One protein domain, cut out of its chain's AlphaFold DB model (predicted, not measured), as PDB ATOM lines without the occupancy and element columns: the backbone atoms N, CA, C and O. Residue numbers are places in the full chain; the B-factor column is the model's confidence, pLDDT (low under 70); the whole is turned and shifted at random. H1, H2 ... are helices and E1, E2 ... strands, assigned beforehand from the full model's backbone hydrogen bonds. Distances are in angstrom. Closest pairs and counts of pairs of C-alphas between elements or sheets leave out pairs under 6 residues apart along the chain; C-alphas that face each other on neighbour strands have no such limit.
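This is residues 17 to 104 of the 104 residues of an uncharacterized protein of Aspergillus homomorphus (strain CBS 101889) (UniProt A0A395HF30). One strongly twisted sheet of six antiparallel strands makes the body, and helix H1 packs on one of its faces, mostly by edge strand E2 and reaching toward E3, in two layers. The short helix H2 sits near the beginning of H1, off the sheet. The printed part has 88 residues, in the order E1 E2 H1 E3 E4 H2 E5 E6; the sheet runs E2 E1 E6 E5 E3 E4, and the class is mixed, helices and strands. The whole is compact, with a radius of gyration of the C-alphas of 11.9 A and spans of 33 by 26 by 26 A.

E1, residues 17 to 21, and E2, residues 29 to 33, form a hairpin, with N 31 and O 18 2.7 A apart. H1, residues 38 to 49, is on the sheet at a height of 5.2 A; its closest C-alphas to E2 are Glu 40 and Val 33, 6.1 A. E3, residues 55 to 59, and E4, residues 65 to 67, form a hairpin, with N 58 and O 66 2.8 A apart. H2, residues 70 to 74, is close to but not clearly touching H1, the C-alphas of Asp 70 and Ile 38 being 5.5 A apart. E5, residues 81 to 87, is antiparallel to E3, with N 59 and O 83 2.8 A apart. E4, H2 and E5 make a split strand-helix-strand unit, two strands running the same way with E3 between them, and its crossover is right-handed. E6, residues 96 to 103, forms a hairpin with E5, with N 84 and O 98 2.8 A apart, and is antiparallel to E1, with N 19 and O 101 2.8 A apart. In H1 and H2 every O i to N i+4 pair is within hydrogen-bond range.

E1 begins at C-alpha 17, (518.016, 434.779, 346.945). H1 measures 15.8 A, E5 19.4 A and E6 21.9 A, ending at C-alpha 103, (519.797, 434.820, 351.856).

The farthest C-alphas, Met 90 and Ser 104, are 33.6 A apart. The printed part has no cut and no long link. Residues 62 to 63, 87 to 96 and 104 are under 70 in pLDDT.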
ATOM      1  N   CYS A  17     516.897 434.977 347.851       84.56
ATOM      2  CA  CYS A  17     518.016 434.779 346.945       84.56
ATOM      3  C   CYS A  17     518.751 433.484 347.313       84.56
ATOM      4  O   CYS A  17     519.096 433.255 348.473       84.56
ATOM      5  N   PHE A  18     519.012 432.648 346.314       86.00
ATOM      6  CA  PHE A  18     519.828 431.446 346.431       86.00
ATOM      7  C   PHE A  18     521.065 431.595 345.557       86.00
ATOM      8  O   PHE A  18     520.957 431.798 344.350       86.00
ATOM      9  N   TYR A  19     522.248 431.474 346.139       85.81
ATOM     10  CA  TYR A  19     523.492 431.426 345.383       85.81
ATOM     11  C   TYR A  19     523.820 429.981 345.059       85.81
ATOM     12  O   TYR A  19     523.929 429.161 345.963       85.81
ATOM     13  N   ILE A  20     523.982 429.680 343.775       85.94
ATOM     14  CA  ILE A  20     524.173 428.316 343.288       85.94
ATOM     15  C   ILE A  20     525.546 428.187 342.665       85.94
ATOM     16  O   ILE A  20     525.869 428.937 341.739       85.94
ATOM     17  N   ARG A  21     526.329 427.212 343.116       85.88
ATOM     18  CA  ARG A  21     527.589 426.831 342.475       85.88
ATOM     19  C   ARG A  21     527.466 425.437 341.882       85.88
ATOM     20  O   ARG A  21     527.211 424.479 342.606       85.88
ATOM     21  N   PHE A  22     527.647 425.354 340.568       81.31
ATOM     22  CA  PHE A  22     527.731 424.090 339.837       81.31
ATOM     23  C   PHE A  22     529.150 423.522 339.954       81.31
ATOM     24  O   PHE A  22     530.090 424.309 340.032       81.31
ATOM     25  N   PRO A  23     529.337 422.194 339.909       76.44
ATOM     26  CA  PRO A  23     530.640 421.576 340.159       76.44
ATOM     27  C   PRO A  23     531.691 421.964 339.109       76.44
ATOM     28  O   PRO A  23     532.869 422.056 339.425       76.44
ATOM     29  N   ASN A  24     531.252 422.275 337.884       77.31
ATOM     30  CA  ASN A  24     532.115 422.707 336.780       77.31
ATOM     31  C   ASN A  24     532.275 424.238 336.682       77.31
ATOM     32  O   ASN A  24     532.801 424.723 335.685       77.31
ATOM     33  N   ASN A  25     531.769 425.009 337.653       78.44
ATOM     34  CA  ASN A  25     531.866 426.469 337.672       78.44
ATOM     35  C   ASN A  25     532.507 426.952 338.979       78.44
ATOM     36  O   ASN A  25     532.021 426.657 340.069       78.44
ATOM     37  N   ASP A  26     533.514 427.816 338.867       79.25
ATOM     38  CA  ASP A  26     534.210 428.390 340.028       79.25
ATOM     39  C   ASP A  26     533.471 429.564 340.689       79.25
ATOM     40  O   ASP A  26     533.928 430.117 341.687       79.25
ATOM     41  N   TYR A  27     532.313 429.960 340.156       82.50
ATOM     42  CA  TYR A  27     531.545 431.103 340.644       82.50
ATOM     43  C   TYR A  27     530.104 430.734 340.993       82.50
ATOM     44  O   TYR A  27     529.466 429.883 340.367       82.50
ATOM     45  N   TYR A  28     529.573 431.440 341.991       84.00
ATOM     46  CA  TYR A  28     528.174 431.356 342.379       84.00
ATOM     47  C   TYR A  28     527.292 432.182 341.437       84.00
ATOM     48  O   TYR A  28     527.638 433.296 341.039       84.00
ATOM     49  N   ARG A  29     526.107 431.661 341.119       86.50
ATOM     50  CA  ARG A  29     525.053 432.370 340.387       86.50
ATOM     51  C   ARG A  29     523.888 432.655 341.324       86.50
ATOM     52  O   ARG A  29     523.340 431.731 341.914       86.50
ATOM     53  N   ALA A  30     523.492 433.919 341.428       86.06
ATOM     54  CA  ALA A  30     522.316 434.309 342.198       86.06
ATOM     55  C   ALA A  30     521.021 433.913 341.468       86.06
ATOM     56  O   ALA A  30     520.828 434.229 340.287       86.06
ATOM     57  N   ILE A  31     520.131 433.251 342.198       87.44
ATOM     58  CA  ILE A  31     518.797 432.843 341.787       87.44
ATOM     59  C   ILE A  31     517.787 433.506 342.704       87.44
ATOM     60  O   ILE A  31     517.710 433.222 343.894       87.44
ATOM     61  N   TYR A  32     516.988 434.380 342.114       87.56
ATOM     62  CA  TYR A  32     515.917 435.071 342.805       87.56
ATOM     63  C   TYR A  32     514.623 434.295 342.614       87.56
ATOM     64  O   TYR A  32     514.228 434.035 341.472       87.56
ATOM     65  N   VAL A  33     513.963 433.946 343.712       85.62
ATOM     66  CA  VAL A  33     512.630 433.336 343.682       85.62
ATOM     67  C   VAL A  33     511.595 434.354 344.140       85.62
ATOM     68  O   VAL A  33     511.838 435.135 345.065       85.62
ATOM     69  N   LYS A  34     510.435 434.371 343.483       85.50
ATOM     70  CA  LYS A  34     509.321 435.234 343.899       85.50
ATOM     71  C   LYS A  34     508.646 434.707 345.158       85.50
ATOM     72  O   LYS A  34     508.174 435.496 345.965       85.50
ATOM     73  N   GLU A  35     508.659 433.391 345.334       85.56
ATOM     74  CA  GLU A  35     508.069 432.685 346.465       85.56
ATOM     75  C   GLU A  35     509.017 431.575 346.931       85.56
ATOM     76  O   GLU A  35     509.737 430.981 346.127       85.56
ATOM     77  N   ARG A  36     509.024 431.273 348.235       84.31
ATOM     78  CA  ARG A  36     509.796 430.147 348.786       84.31
ATOM     79  C   ARG A  36     509.045 428.837 348.559       84.31
ATOM     80  O   ARG A  36     508.512 428.251 349.503       84.31
ATOM     81  N   THR A  37     509.004 428.409 347.301       89.69
ATOM     82  CA  THR A  37     508.477 427.110 346.873       89.69
ATOM     83  C   THR A  37     509.522 426.357 346.056       89.69
ATOM     84  O   THR A  37     510.354 426.953 345.363       89.69
ATOM     85  N   ILE A  38     509.490 425.027 346.126       89.19
ATOM     86  CA  ILE A  38     510.372 424.165 345.336       89.19
ATOM     87  C   ILE A  38     510.075 424.300 343.855       89.19
ATOM     88  O   ILE A  38     511.013 424.286 343.067       89.19
ATOM     89  N   VAL A  39     508.814 424.503 343.476       89.75
ATOM     90  CA  VAL A  39     508.429 424.713 342.074       89.75
ATOM     91  C   VAL A  39     509.103 425.962 341.503       89.75
ATOM     92  O   VAL A  39     509.676 425.909 340.415       89.75
ATOM     93  N   GLU A  40     509.094 427.076 342.241       89.69
ATOM     94  CA  GLU A  40     509.743 428.310 341.787       89.69
ATOM     95  C   GLU A  40     511.269 428.153 341.750       89.69
ATOM     96  O   GLU A  40     511.912 428.548 340.774       89.69
ATOM     97  N   LEU A  41     511.859 427.505 342.762       88.25
ATOM     98  CA  LEU A  41     513.288 427.203 342.773       88.25
ATOM     99  C   LEU A  41     513.682 426.313 341.582       88.25
ATOM    100  O   LEU A  41     514.582 426.669 340.824       88.25
ATOM    101  N   GLN A  42     512.982 425.200 341.357       88.88
ATOM    102  CA  GLN A  42     513.197 424.299 340.220       88.88
ATOM    103  C   GLN A  42     513.094 425.045 338.893       88.88
ATOM    104  O   GLN A  42     513.987 424.922 338.056       88.88
ATOM    105  N   SER A  43     512.046 425.851 338.713       89.31
ATOM    106  CA  SER A  43     511.824 426.641 337.501       89.31
ATOM    107  C   SER A  43     512.991 427.596 337.237       89.31
ATOM    108  O   SER A  43     513.548 427.622 336.135       89.31
ATOM    109  N   GLN A  44     513.423 428.341 338.254       89.06
ATOM    110  CA  GLN A  44     514.488 429.329 338.106       89.06
ATOM    111  C   GLN A  44     515.860 428.691 337.862       89.06
ATOM    112  O   GLN A  44     516.624 429.189 337.030       89.06
ATOM    113  N   ILE A  45     516.167 427.579 338.533       86.00
ATOM    114  CA  ILE A  45     517.415 426.840 338.308       86.00
ATOM    115  C   ILE A  45     517.401 426.204 336.920       86.00
ATOM    116  O   ILE A  45     518.364 426.380 336.177       86.00
ATOM    117  N   SER A  46     516.298 425.562 336.528       85.81
ATOM    118  CA  SER A  46     516.151 424.937 335.208       85.81
ATOM    119  C   SER A  46     516.371 425.948 334.082       85.81
ATOM    120  O   SER A  46     517.146 425.706 333.159       85.81
ATOM    121  N   ARG A  47     515.788 427.149 334.201       85.38
ATOM    122  CA  ARG A  47     516.002 428.253 333.247       85.38
ATOM    123  C   ARG A  47     517.459 428.713 333.184       85.38
ATOM    124  O   ARG A  47     517.952 429.041 332.109       85.38
ATOM    125  N   LYS A  48     518.140 428.787 334.328       82.62
ATOM    126  CA  LYS A  48     519.501 429.343 334.436       82.62
ATOM    127  C   LYS A  48     520.603 428.347 334.096       82.62
ATOM    128  O   LYS A  48     521.682 428.769 333.683       82.62
ATOM    129  N   ALA A  49     520.341 427.064 334.296       75.88
ATOM    130  CA  ALA A  49     521.261 425.974 334.013       75.88
ATOM    131  C   ALA A  49     520.927 425.226 332.715       75.88
ATOM    132  O   ALA A  49     521.734 424.411 332.287       75.88
ATOM    133  N   GLN A  50     519.786 425.529 332.078       78.38
ATOM    134  CA  GLN A  50     519.297 424.860 330.865       78.38
ATOM    135  C   GLN A  50     519.192 423.334 331.025       78.38
ATOM    136  O   GLN A  50     519.424 422.578 330.087       78.38
ATOM    137  N   ILE A  51     518.827 422.892 332.229       76.69
ATOM    138  CA  ILE A  51     518.584 421.488 332.577       76.69
ATOM    139  C   ILE A  51     517.146 421.335 333.059       76.69
ATOM    140  O   ILE A  51     516.576 422.284 333.596       76.69
ATOM    141  N   ASN A  52     516.557 420.156 332.880       78.25
ATOM    142  CA  ASN A  52     515.246 419.857 333.441       78.25
ATOM    143  C   ASN A  52     515.422 419.254 334.840       78.25
ATOM    144  O   ASN A  52     516.045 418.208 334.999       78.25
ATOM    145  N   ILE A  53     514.910 419.927 335.867       80.88
ATOM    146  CA  ILE A  53     515.030 419.468 337.254       80.88
ATOM    147  C   ILE A  53     513.682 418.929 337.694       80.88
ATOM    148  O   ILE A  53     512.753 419.690 337.956       80.88
ATOM    149  N   CYS A  54     513.586 417.610 337.835       81.00
ATOM    150  CA  CYS A  54     512.365 416.965 338.310       81.00
ATOM    151  C   CYS A  54     512.349 416.835 339.836       81.00
ATOM    152  O   CYS A  54     511.300 416.955 340.472       81.00
ATOM    153  N   ARG A  55     513.513 416.587 340.444       83.12
ATOM    154  CA  ARG A  55     513.659 416.420 341.896       83.12
ATOM    155  C   ARG A  55     514.882 417.167 342.397       83.12
ATOM    156  O   ARG A  55     515.901 417.214 341.717       83.12
ATOM    157  N   ILE A  56     514.761 417.735 343.591       85.81
ATOM    158  CA  ILE A  56     515.870 418.338 344.326       85.81
ATOM    159  C   ILE A  56     516.004 417.577 345.643       85.81
ATOM    160  O   ILE A  56     515.002 417.377 346.329       85.81
ATOM    161  N   PHE A  57     517.211 417.169 346.015       87.12
ATOM    162  CA  PHE A  57     517.496 416.624 347.341       87.12
ATOM    163  C   PHE A  57     518.400 417.579 348.101       87.12
ATOM    164  O   PHE A  57     519.472 417.894 347.608       87.12
ATOM    165  N   PHE A  58     518.006 418.013 349.297       87.94
ATOM    166  CA  PHE A  58     518.843 418.841 350.163       87.94
ATOM    167  C   PHE A  58     519.632 417.989 351.152       87.94
ATOM    168  O   PHE A  58     519.074 417.139 351.851       87.94
ATOM    169  N   GLN A  59     520.923 418.274 351.260       85.25
ATOM    170  CA  GLN A  59     521.818 417.778 352.291       85.25
ATOM    171  C   GLN A  59     522.277 418.961 353.147       85.25
ATOM    172  O   GLN A  59     523.182 419.712 352.792       85.25
ATOM    173  N   ILE A  60     521.587 419.122 354.275       76.00
ATOM    174  CA  ILE A  60     521.732 420.234 355.231       76.00
ATOM    175  C   ILE A  60     522.800 419.910 356.296       76.00
ATOM    176  O   ILE A  60     523.433 420.800 356.849       76.00
ATOM    177  N   SER A  61     523.007 418.619 356.582       71.25
ATOM    178  CA  SER A  61     523.997 418.100 357.537       71.25
ATOM    179  C   SER A  61     524.751 416.922 356.918       71.25
ATOM    180  O   SER A  61     524.223 416.255 356.023       71.25
ATOM    181  N   ALA A  62     525.988 416.694 357.369       66.38
ATOM    182  CA  ALA A  62     526.909 415.707 356.809       66.38
ATOM    183  C   ALA A  62     526.252 414.316 356.671       66.38
ATOM    184  O   ALA A  62     526.091 413.590 357.648       66.38
ATOM    185  N   GLY A  63     525.856 413.967 355.443       68.00
ATOM    186  CA  GLY A  63     525.442 412.620 355.050       68.00
ATOM    187  C   GLY A  63     523.942 412.366 354.869       68.00
ATOM    188  O   GLY A  63     523.599 411.336 354.292       68.00
ATOM    189  N   ARG A  64     523.024 413.254 355.290       80.19
ATOM    190  CA  ARG A  64     521.575 412.996 355.125       80.19
ATOM    191  C   ARG A  64     520.945 413.853 354.032       80.19
ATOM    192  O   ARG A  64     520.574 415.001 354.272       80.19
ATOM    193  N   LYS A  65     520.739 413.238 352.865       83.75
ATOM    194  CA  LYS A  65     519.898 413.770 351.787       83.75
ATOM    195  C   LYS A  65     518.417 413.626 352.157       83.75
ATOM    196  O   LYS A  65     517.984 412.587 352.662       83.75
ATOM    197  N   ARG A  66     517.631 414.673 351.929       86.56
ATOM    198  CA  ARG A  66     516.166 414.669 352.054       86.56
ATOM    199  C   ARG A  66     515.561 415.229 350.779       86.56
ATOM    200  O   ARG A  66     516.087 416.195 350.238       86.56
ATOM    201  N   LEU A  67     514.458 414.645 350.312       87.19
ATOM    202  CA  LEU A  67     513.718 415.204 349.182       87.19
ATOM    203  C   LEU A  67     513.243 416.610 349.553       87.19
ATOM    204  O   LEU A  67     512.566 416.780 350.567       87.19
ATOM    205  N   ALA A  68     513.625 417.599 348.757       88.19
ATOM    206  CA  ALA A  68     513.281 418.983 348.997       88.19
ATOM    207  C   ALA A  68     511.774 419.195 348.811       88.19
ATOM    208  O   ALA A  68     511.169 418.719 347.851       88.19
ATOM    209  N   ASN A  69     511.178 419.932 349.739       90.75
ATOM    210  CA  ASN A  69     509.794 420.389 349.695       90.75
ATOM    211  C   ASN A  69     509.741 421.839 350.205       90.75
ATOM    212  O   ASN A  69     510.740 422.364 350.702       90.75
ATOM    213  N   ASP A  70     508.589 422.492 350.065       90.19
ATOM    214  CA  ASP A  70     508.423 423.903 350.442       90.19
ATOM    215  C   ASP A  70     508.715 424.147 351.928       90.19
ATOM    216  O   ASP A  70     509.246 425.189 352.301       90.19
ATOM    217  N   GLU A  71     508.406 423.169 352.778       89.50
ATOM    218  CA  GLU A  71     508.625 423.245 354.219       89.50
ATOM    219  C   GLU A  71     510.121 423.217 354.564       89.50
ATOM    220  O   GLU A  71     510.626 424.097 355.259       89.50
ATOM    221  N   LEU A  72     510.869 422.275 353.985       86.44
ATOM    222  CA  LEU A  72     512.321 422.203 354.120       86.44
ATOM    223  C   LEU A  72     512.995 423.447 353.554       86.44
ATOM    224  O   LEU A  72     513.953 423.909 354.157       86.44
ATOM    225  N   LEU A  73     512.496 423.998 352.443       86.88
ATOM    226  CA  LEU A  73     513.024 425.228 351.851       86.88
ATOM    227  C   LEU A  73     512.857 426.437 352.786       86.88
ATOM    228  O   LEU A  73     513.739 427.290 352.855       86.88
ATOM    229  N   ARG A  74     511.736 426.520 353.512       85.38
ATOM    230  CA  ARG A  74     511.465 427.603 354.474       85.38
ATOM    231  C   ARG A  74     512.267 427.477 355.762       85.38
ATOM    232  O   ARG A  74     512.576 428.499 356.362       85.38
ATOM    233  N   GLN A  75     512.601 426.254 356.168       85.19
ATOM    234  CA  GLN A  75     513.398 425.983 357.367       85.19
ATOM    235  C   GLN A  75     514.895 426.255 357.183       85.19
ATOM    236  O   GLN A  75     515.632 426.196 358.162       85.19
ATOM    237  N   ILE A  76     515.352 426.540 355.958       82.50
ATOM    238  CA  ILE A  76     516.751 426.883 355.695       82.50
ATOM    239  C   ILE A  76     517.079 428.216 356.388       82.50
ATOM    240  O   ILE A  76     516.490 429.239 356.033       82.50
ATOM    241  N   PRO A  77     518.026 428.232 357.338       82.25
ATOM    242  CA  PRO A  77     518.540 429.449 357.946       82.25
ATOM    243  C   PRO A  77     519.299 430.314 356.941       82.25
ATOM    244  O   PRO A  77     520.023 429.816 356.077       82.25
ATOM    245  N   ASP A  78     519.182 431.626 357.103       82.06
ATOM    246  CA  ASP A  78     519.962 432.601 356.349       82.06
ATOM    247  C   ASP A  78     521.472 432.362 356.477       82.06
ATOM    248  O   ASP A  78     522.013 432.168 357.565       82.06
ATOM    249  N   GLY A  79     522.162 432.395 355.339       78.56
ATOM    250  CA  GLY A  79     523.598 432.157 355.238       78.56
ATOM    251  C   GLY A  79     524.013 430.690 355.308       78.56
ATOM    252  O   GLY A  79     525.213 430.428 355.274       78.56
ATOM    253  N   GLN A  80     523.073 429.743 355.386       81.62
ATOM    254  CA  GLN A  80     523.408 428.324 355.389       81.62
ATOM    255  C   GLN A  80     523.711 427.799 353.978       81.62
ATOM    256  O   GLN A  80     522.908 427.967 353.055       81.62
ATOM    257  N   ASP A  81     524.842 427.099 353.859       81.19
ATOM    258  CA  ASP A  81     525.200 426.295 352.693       81.19
ATOM    259  C   ASP A  81     524.505 424.930 352.736       81.19
ATOM    260  O   ASP A  81     524.488 424.233 353.756       81.19
ATOM    261  N   ILE A  82     523.941 424.530 351.602       84.31
ATOM    262  CA  ILE A  82     523.235 423.267 351.407       84.31
ATOM    263  C   ILE A  82     523.752 422.637 350.131       84.31
ATOM    264  O   ILE A  82     523.825 423.292 349.096       84.31
ATOM    265  N   ILE A  83     524.059 421.346 350.175       83.75
ATOM    266  CA  ILE A  83     524.330 420.598 348.949       83.75
ATOM    267  C   ILE A  83     522.985 420.129 348.401       83.75
ATOM    268  O   ILE A  83     522.219 419.472 349.109       83.75
ATOM    269  N   ALA A  84     522.679 420.505 347.168       83.88
ATOM    270  CA  ALA A  84     521.501 420.067 346.455       83.88
ATOM    271  C   ALA A  84     521.887 419.122 345.323       83.88
ATOM    272  O   ALA A  84     522.743 419.452 344.513       83.88
ATOM    273  N   GLU A  85     521.230 417.972 345.250       83.56
ATOM    274  CA  GLU A  85     521.346 417.064 344.112       83.56
ATOM    275  C   GLU A  85     520.114 417.220 343.221       83.56
ATOM    276  O   GLU A  85     518.977 417.186 343.709       83.56
ATOM    277  N   PHE A  86     520.336 417.389 341.919       81.56
ATOM    278  CA  PHE A  86     519.267 417.448 340.926       81.56
ATOM    279  C   PHE A  86     519.078 416.104 340.233       81.56
ATOM    280  O   PHE A  86     520.020 415.565 339.657       81.56
ATOM    281  N   GLY A  87     517.846 415.595 340.267       68.75
ATOM    282  CA  GLY A  87     517.435 414.403 339.534       68.75
ATOM    283  C   GLY A  87     516.641 414.761 338.277       68.75
ATOM    284  O   GLY A  87     515.666 415.519 338.355       68.75
ATOM    285  N   ASP A  88     517.035 414.175 337.149       67.06
ATOM    286  CA  ASP A  88     516.291 414.176 335.886       67.06
ATOM    287  C   ASP A  88     515.495 412.860 335.742       67.06
ATOM    288  O   ASP A  88     515.880 411.827 336.292       67.06
ATOM    289  N   THR A  89     514.359 412.877 335.040       55.53
ATOM    290  CA  THR A  89     513.541 411.668 334.816       55.53
ATOM    291  C   THR A  89     514.097 410.737 333.737       55.53
ATOM    292  O   THR A  89     513.668 409.586 333.674       55.53
ATOM    293  N   MET A  90     515.041 411.192 332.909       52.34
ATOM    294  CA  MET A  90     515.626 410.446 331.788       52.34
ATOM    295  C   MET A  90     517.096 410.046 331.993       52.34
ATOM    296  O   MET A  90     517.573 409.161 331.286       52.34
ATOM    297  N   TYR A  91     517.804 410.606 332.982       48.53
ATOM    298  CA  TYR A  91     519.182 410.219 333.318       48.53
ATOM    299  C   TYR A  91     519.330 409.941 334.816       48.53
ATOM    300  O   TYR A  91     519.697 410.812 335.601       48.53
ATOM    301  N   ILE A  92     519.055 408.695 335.206       44.28
ATOM    302  CA  ILE A  92     519.017 408.239 336.607       44.28
ATOM    303  C   ILE A  92     520.397 408.273 337.305       44.28
ATOM    304  O   ILE A  92     520.449 408.215 338.526       44.28
ATOM    305  N   ASP A  93     521.507 408.454 336.581       44.97
ATOM    306  CA  ASP A  93     522.848 408.180 337.132       44.97
ATOM    307  C   ASP A  93     523.801 409.388 337.239       44.97
ATOM    308  O   ASP A  93     524.930 409.254 337.702       44.97
ATOM    309  N   ARG A  94     523.387 410.596 336.828       54.97
ATOM    310  CA  ARG A  94     524.231 411.806 336.943       54.97
ATOM    311  C   ARG A  94     523.545 412.881 337.770       54.97
ATOM    312  O   ARG A  94     523.121 413.906 337.241       54.97
ATOM    313  N   GLY A  95     523.452 412.642 339.075       61.56
ATOM    314  CA  GLY A  95     523.133 413.700 340.027       61.56
ATOM    315  C   GLY A  95     524.152 414.834 339.895       61.56
ATOM    316  O   GLY A  95     525.360 414.599 339.926       61.56
ATOM    317  N   ILE A  96     523.675 416.060 339.687       69.88
ATOM    318  CA  ILE A  96     524.533 417.248 339.738       69.88
ATOM    319  C   ILE A  96     524.462 417.775 341.165       69.88
ATOM    320  O   ILE A  96     523.428 418.316 341.562       69.88
ATOM    321  N   ASP A  97     525.556 417.625 341.909       73.81
ATOM    322  CA  ASP A  97     525.711 418.243 343.222       73.81
ATOM    323  C   ASP A  97     525.991 419.735 343.048       73.81
ATOM    324  O   ASP A  97     526.994 420.133 342.452       73.81
ATOM    325  N   VAL A  98     525.115 420.579 343.580       74.44
ATOM    326  CA  VAL A  98     525.305 422.028 343.617       74.44
ATOM    327  C   VAL A  98     525.303 422.543 345.041       74.44
ATOM    328  O   VAL A  98     524.591 422.031 345.897       74.44
ATOM    329  N   VAL A  99     526.067 423.598 345.302       80.19
ATOM    330  CA  VAL A  99     526.008 424.294 346.594       80.19
ATOM    331  C   VAL A  99     525.001 425.427 346.485       80.19
ATOM    332  O   VAL A  99     525.180 426.310 345.647       80.19
ATOM    333  N   LEU A 100     523.961 425.387 347.313       78.31
ATOM    334  CA  LEU A 100     522.959 426.427 347.501       78.31
ATOM    335  C   LEU A 100     523.244 427.181 348.794       78.31
ATOM    336  O   LEU A 100     523.274 426.577 349.858       78.31
ATOM    337  N   MET A 101     523.368 428.496 348.710       79.81
ATOM    338  CA  MET A 101     523.458 429.364 349.879       79.81
ATOM    339  C   MET A 101     522.263 430.310 349.890       79.81
ATOM    340  O   MET A 101     522.041 431.050 348.929       79.81
ATOM    341  N   PHE A 102     521.478 430.271 350.959       78.81
ATOM    342  CA  PHE A 102     520.246 431.048 351.079       78.81
ATOM    343  C   PHE A 102     520.492 432.411 351.752       78.81
ATOM    344  O   PHE A 102     521.221 432.482 352.740       78.81
ATOM    345  N   ARG A 103     519.889 433.489 351.223       75.12
ATOM    346  CA  ARG A 103     519.797 434.820 351.856       75.12
ATOM    347  C   ARG A 103     518.446 435.498 351.566       75.12
ATOM    348  O   ARG A 103     518.024 435.541 350.407       75.12
ATOM    349  N   SER A 104     517.789 436.026 352.600       64.94
ATOM    350  CA  SER A 104     516.544 436.811 352.556       64.94
ATOM    351  C   SER A 104     516.781 438.290 352.291       64.94
ATOM    352  O   SER A 104     517.707 438.846 352.924       64.94
TER     353      SER A 104